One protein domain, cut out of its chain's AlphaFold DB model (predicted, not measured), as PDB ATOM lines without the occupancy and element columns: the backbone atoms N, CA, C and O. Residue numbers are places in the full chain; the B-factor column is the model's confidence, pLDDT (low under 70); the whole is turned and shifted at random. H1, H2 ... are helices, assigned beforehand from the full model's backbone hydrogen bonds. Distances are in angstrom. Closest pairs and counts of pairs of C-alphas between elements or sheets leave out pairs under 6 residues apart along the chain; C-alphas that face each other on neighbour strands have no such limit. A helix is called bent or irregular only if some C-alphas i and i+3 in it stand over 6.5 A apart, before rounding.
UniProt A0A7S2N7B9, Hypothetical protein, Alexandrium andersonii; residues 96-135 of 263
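This is residues 96 to 135 of the 263 residues of the protein "Hypothetical protein" of Alexandrium andersonii (UniProt A0A7S2N7B9). Two helices, H1 and the longer H2, follow one another end to end with a bend at residues 109 and 110, making a wide, open V with unequal arms. The arms do not fold back on each other, and the shape has no core. The printed part has 40 residues, with two named helices in the order H1, H2 and no named strand; the class is all helix. It is extended, with a radius of gyration of the C-alphas of 16.9 A, and the C-alphas span 53 by 17 by 5 A.

H1 takes residues 96 to 108 and measures 17.8 A from first to last C-alpha. It begins at C-alpha 96, at (28.246, -14.626, -67.185), and ends at C-alpha 108, at (11.416, -17.811, -62.194). H2 takes residues 111 to 135 and measures 36.2 A; its C-alpha 111 is at (5.481, -12.301, -58.511) and its C-alpha 135 at (-0.735, -8.018, -23.081). Neither helix is bent or irregular.

A tight link of 2 residues, Val 109 and Asn 110, joins H1 to H2. The two helices are apart, with no C-alpha of the one within 8 A of the other. H1 runs mainly toward lower x, with N-to-C direction (-0.98, 0.00, 0.19), and H2 mainly toward higher z, with direction (-0.19, 0.22, 0.96). In H1 and H2 every O i to N i+4 pair is within hydrogen-bond range.

The two C-alphas farthest apart are those of Gly 96 and Asn 135, 53.2 A. Residues 96 to 135 stand free, with no C-alpha 8 or more residues away along the chain within 10 A. The printed part has no cut and no long link. The mean pLDDT of the printed part is 79.0, that of H1 67 and that of H2 86; residues 96 to 99, 101 to 102 and 104 to 109 are under 70.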
ATOM      1  N   GLY A  96      29.451 -14.370 -66.406       65.06
ATOM      2  CA  GLY A  96      28.246 -14.626 -67.185       65.06
ATOM      3  C   GLY A  96      27.398 -15.796 -66.675       65.06
ATOM      4  O   GLY A  96      26.177 -15.668 -66.712       65.06
ATOM      5  N   PHE A  97      27.970 -16.881 -66.131       66.69
ATOM      6  CA  PHE A  97      27.157 -17.994 -65.609       66.69
ATOM      7  C   PHE A  97      26.353 -17.565 -64.374       66.69
ATOM      8  O   PHE A  97      25.133 -17.697 -64.354       66.69
ATOM      9  N   ILE A  98      26.997 -16.923 -63.391       66.25
ATOM     10  CA  ILE A  98      26.314 -16.361 -62.207       66.25
ATOM     11  C   ILE A  98      25.307 -15.271 -62.610       66.25
ATOM     12  O   ILE A  98      24.243 -15.160 -61.995       66.25
ATOM     13  N   ARG A  99      25.602 -14.477 -63.652       68.12
ATOM     14  CA  ARG A  99      24.664 -13.479 -64.190       68.12
ATOM     15  C   ARG A  99      23.424 -14.158 -64.792       68.12
ATOM     16  O   ARG A  99      22.327 -13.852 -64.334       68.12
ATOM     17  N   LYS A 100      23.594 -15.151 -65.677       70.88
ATOM     18  CA  LYS A 100      22.514 -15.985 -66.248       70.88
ATOM     19  C   LYS A 100      21.699 -16.709 -65.168       70.88
ATOM     20  O   LYS A 100      20.478 -16.758 -65.263       70.88
ATOM     21  N   LEU A 101      22.335 -17.210 -64.105       69.44
ATOM     22  CA  LEU A 101      21.662 -17.856 -62.966       69.44
ATOM     23  C   LEU A 101      20.800 -16.870 -62.165       69.44
ATOM     24  O   LEU A 101      19.660 -17.177 -61.814       69.44
ATOM     25  N   LYS A 102      21.319 -15.663 -61.892       69.56
ATOM     26  CA  LYS A 102      20.550 -14.580 -61.252       69.56
ATOM     27  C   LYS A 102      19.398 -14.106 -62.136       69.56
ATOM     28  O   LYS A 102      18.334 -13.791 -61.614       69.56
ATOM     29  N   GLU A 103      19.595 -14.068 -63.446       70.62
ATOM     30  CA  GLU A 103      18.606 -13.643 -64.437       70.62
ATOM     31  C   GLU A 103      17.490 -14.687 -64.600       70.62
ATOM     32  O   GLU A 103      16.316 -14.345 -64.468       70.62
ATOM     33  N   GLN A 104      17.833 -15.979 -64.697       69.81
ATOM     34  CA  GLN A 104      16.860 -17.075 -64.616       69.81
ATOM     35  C   GLN A 104      16.110 -17.094 -63.281       69.81
ATOM     36  O   GLN A 104      14.900 -17.296 -63.285       69.81
ATOM     37  N   ARG A 105      16.776 -16.877 -62.135       66.31
ATOM     38  CA  ARG A 105      16.072 -16.781 -60.842       66.31
ATOM     39  C   ARG A 105      15.115 -15.591 -60.813       66.31
ATOM     40  O   ARG A 105      13.981 -15.769 -60.396       66.31
ATOM     41  N   LYS A 106      15.512 -14.414 -61.309       63.09
ATOM     42  CA  LYS A 106      14.610 -13.253 -61.433       63.09
ATOM     43  C   LYS A 106      13.404 -13.536 -62.334       63.09
ATOM     44  O   LYS A 106      12.317 -13.082 -62.008       63.09
ATOM     45  N   ALA A 107      13.578 -14.299 -63.412       62.03
ATOM     46  CA  ALA A 107      12.484 -14.708 -64.295       62.03
ATOM     47  C   ALA A 107      11.587 -15.820 -63.704       62.03
ATOM     48  O   ALA A 107      10.415 -15.906 -64.055       62.03
ATOM     49  N   LYS A 108      12.124 -16.672 -62.817       63.25
ATOM     50  CA  LYS A 108      11.416 -17.811 -62.194       63.25
ATOM     51  C   LYS A 108      10.800 -17.506 -60.822       63.25
ATOM     52  O   LYS A 108       9.999 -18.301 -60.338       63.25
ATOM     53  N   VAL A 109      11.145 -16.388 -60.176       64.62
ATOM     54  CA  VAL A 109      10.450 -15.932 -58.960       64.62
ATOM     55  C   VAL A 109       9.056 -15.455 -59.361       64.62
ATOM     56  O   VAL A 109       8.899 -14.374 -59.924       64.62
ATOM     57  N   ASN A 110       8.040 -16.274 -59.070       70.38
ATOM     58  CA  ASN A 110       6.651 -15.911 -59.329       70.38
ATOM     59  C   ASN A 110       6.302 -14.624 -58.535       70.38
ATOM     60  O   ASN A 110       6.427 -14.616 -57.300       70.38
ATOM     61  N   PRO A 111       5.869 -13.531 -59.198       72.75
ATOM     62  CA  PRO A 111       5.481 -12.301 -58.511       72.75
ATOM     63  C   PRO A 111       4.296 -12.503 -57.558       72.75
ATOM     64  O   PRO A 111       4.192 -11.781 -56.569       72.75
ATOM     65  N   GLU A 112       3.430 -13.490 -57.796       73.25
ATOM     66  CA  GLU A 112       2.317 -13.832 -56.904       73.25
ATOM     67  C   GLU A 112       2.812 -14.418 -55.582       73.25
ATOM     68  O   GLU A 112       2.417 -13.928 -54.529       73.25
ATOM     69  N   LEU A 113       3.768 -15.353 -55.618       73.25
ATOM     70  CA  LEU A 113       4.383 -15.913 -54.407       73.25
ATOM     71  C   LEU A 113       5.087 -14.821 -53.578       73.25
ATOM     72  O   LEU A 113       5.077 -14.846 -52.349       73.25
ATOM     73  N   THR A 114       5.665 -13.822 -54.252       76.62
ATOM     74  CA  THR A 114       6.292 -12.666 -53.590       76.62
ATOM     75  C   THR A 114       5.249 -11.768 -52.910       76.62
ATOM     76  O   THR A 114       5.481 -11.292 -51.797       76.62
ATOM     77  N   ARG A 115       4.083 -11.561 -53.542       83.94
ATOM     78  CA  ARG A 115       2.946 -10.833 -52.948       83.94
ATOM     79  C   ARG A 115       2.342 -11.597 -51.773       83.94
ATOM     80  O   ARG A 115       2.113 -10.986 -50.736       83.94
ATOM     81  N   GLU A 116       2.134 -12.906 -51.909       85.81
ATOM     82  CA  GLU A 116       1.589 -13.753 -50.846       85.81
ATOM     83  C   GLU A 116       2.513 -13.753 -49.623       85.81
ATOM     84  O   GLU A 116       2.060 -13.479 -48.515       85.81
ATOM     85  N   LEU A 117       3.822 -13.951 -49.810       84.50
ATOM     86  CA  LEU A 117       4.797 -13.888 -48.717       84.50
ATOM     87  C   LEU A 117       4.777 -12.518 -48.018       84.50
ATOM     88  O   LEU A 117       4.822 -12.451 -46.788       84.50
ATOM     89  N   HIS A 118       4.652 -11.426 -48.778       87.94
ATOM     90  CA  HIS A 118       4.517 -10.088 -48.205       87.94
ATOM     91  C   HIS A 118       3.201  -9.917 -47.424       87.94
ATOM     92  O   HIS A 118       3.216  -9.375 -46.319       87.94
ATOM     93  N   GLN A 119       2.081 -10.427 -47.942       90.56
ATOM     94  CA  GLN A 119       0.787 -10.419 -47.258       90.56
ATOM     95  C   GLN A 119       0.836 -11.223 -45.950       90.56
ATOM     96  O   GLN A 119       0.459 -10.701 -44.901       90.56
ATOM     97  N   ARG A 120       1.384 -12.445 -45.969       82.94
ATOM     98  CA  ARG A 120       1.586 -13.272 -44.766       82.94
ATOM     99  C   ARG A 120       2.470 -12.579 -43.731       82.94
ATOM    100  O   ARG A 120       2.184 -12.639 -42.537       82.94
ATOM    101  N   GLN A 121       3.509 -11.867 -44.168       89.69
ATOM    102  CA  GLN A 121       4.352 -11.080 -43.270       89.69
ATOM    103  C   GLN A 121       3.593  -9.896 -42.640       89.69
ATOM    104  O   GLN A 121       3.806  -9.594 -41.464       89.69
ATOM    105  N   GLN A 122       2.691  -9.244 -43.383       92.06
ATOM    106  CA  GLN A 122       1.808  -8.209 -42.835       92.06
ATOM    107  C   GLN A 122       0.783  -8.789 -41.845       92.06
ATOM    108  O   GLN A 122       0.573  -8.199 -40.788       92.06
ATOM    109  N   GLU A 123       0.179  -9.942 -42.148       91.50
ATOM    110  CA  GLU A 123      -0.731 -10.671 -41.247       91.50
ATOM    111  C   GLU A 123      -0.033 -11.021 -39.921       91.50
ATOM    112  O   GLU A 123      -0.536 -10.681 -38.850       91.50
ATOM    113  N   LEU A 124       1.177 -11.592 -39.979       87.75
ATOM    114  CA  LEU A 124       1.991 -11.885 -38.793       87.75
ATOM    115  C   LEU A 124       2.344 -10.630 -37.983       87.75
ATOM    116  O   LEU A 124       2.331 -10.673 -36.754       87.75
ATOM    117  N   ASN A 125       2.641  -9.508 -38.644       89.94
ATOM    118  CA  ASN A 125       2.933  -8.253 -37.952       89.94
ATOM    119  C   ASN A 125       1.688  -7.682 -37.252       89.94
ATOM    120  O   ASN A 125       1.798  -7.239 -36.111       89.94
ATOM    121  N   LYS A 126       0.503  -7.760 -37.878       92.88
ATOM    122  CA  LYS A 126      -0.775  -7.379 -37.249       92.88
ATOM    123  C   LYS A 126      -1.088  -8.244 -36.028       92.88
ATOM    124  O   LYS A 126      -1.459  -7.708 -34.991       92.88
ATOM    125  N   LEU A 127      -0.890  -9.562 -36.121       89.69
ATOM    126  CA  LEU A 127      -1.090 -10.482 -34.994       89.69
ATOM    127  C   LEU A 127      -0.131 -10.186 -33.834       89.69
ATOM    128  O   LEU A 127      -0.558 -10.153 -32.684       89.69
ATOM    129  N   ARG A 128       1.147  -9.901 -34.126       86.62
ATOM    130  CA  ARG A 128       2.120  -9.460 -33.109       86.62
ATOM    131  C   ARG A 128       1.711  -8.149 -32.446       86.62
ATOM    132  O   ARG A 128       1.839  -8.041 -31.232       86.62
ATOM    133  N   GLN A 129       1.219  -7.179 -33.217       91.56
ATOM    134  CA  GLN A 129       0.745  -5.907 -32.676       91.56
ATOM    135  C   GLN A 129      -0.488  -6.100 -31.783       91.56
ATOM    136  O   GLN A 129      -0.477  -5.628 -30.654       91.56
ATOM    137  N   ALA A 130      -1.496  -6.853 -32.231       88.06
ATOM    138  CA  ALA A 130      -2.686  -7.150 -31.431       88.06
ATOM    139  C   ALA A 130      -2.339  -7.899 -30.130       88.06
ATOM    140  O   ALA A 130      -2.842  -7.558 -29.063       88.06
ATOM    141  N   TRP A 131      -1.420  -8.869 -30.194       90.81
ATOM    142  CA  TRP A 131      -0.899  -9.558 -29.010       90.81
ATOM    143  C   TRP A 131      -0.162  -8.596 -28.064       90.81
ATOM    144  O   TRP A 131      -0.342  -8.671 -26.849       90.81
ATOM    145  N   TRP A 132       0.635  -7.668 -28.598       91.19
ATOM    146  CA  TRP A 132       1.337  -6.662 -27.800       91.19
ATOM    147  C   TRP A 132       0.358  -5.692 -27.127       91.19
ATOM    148  O   TRP A 132       0.462  -5.434 -25.931       91.19
ATOM    149  N   GLU A 133      -0.636  -5.201 -27.867       89.81
ATOM    150  CA  GLU A 133      -1.694  -4.330 -27.351       89.81
ATOM    151  C   GLU A 133      -2.513  -5.039 -26.265       89.81
ATOM    152  O   GLU A 133      -2.750  -4.442 -25.219       89.81
ATOM    153  N   GLN A 134      -2.863  -6.315 -26.447       85.50
ATOM    154  CA  GLN A 134      -3.625  -7.098 -25.468       85.50
ATOM    155  C   GLN A 134      -2.850  -7.355 -24.164       85.50
ATOM    156  O   GLN A 134      -3.437  -7.296 -23.086       85.50
ATOM    157  N   ASN A 135      -1.547  -7.642 -24.247       83.56
ATOM    158  CA  ASN A 135      -0.735  -8.018 -23.081       83.56
ATOM    159  C   ASN A 135      -0.023  -6.831 -22.410       83.56
ATOM    160  O   ASN A 135       0.425  -6.955 -21.268       83.56
TER     161      ASN A 135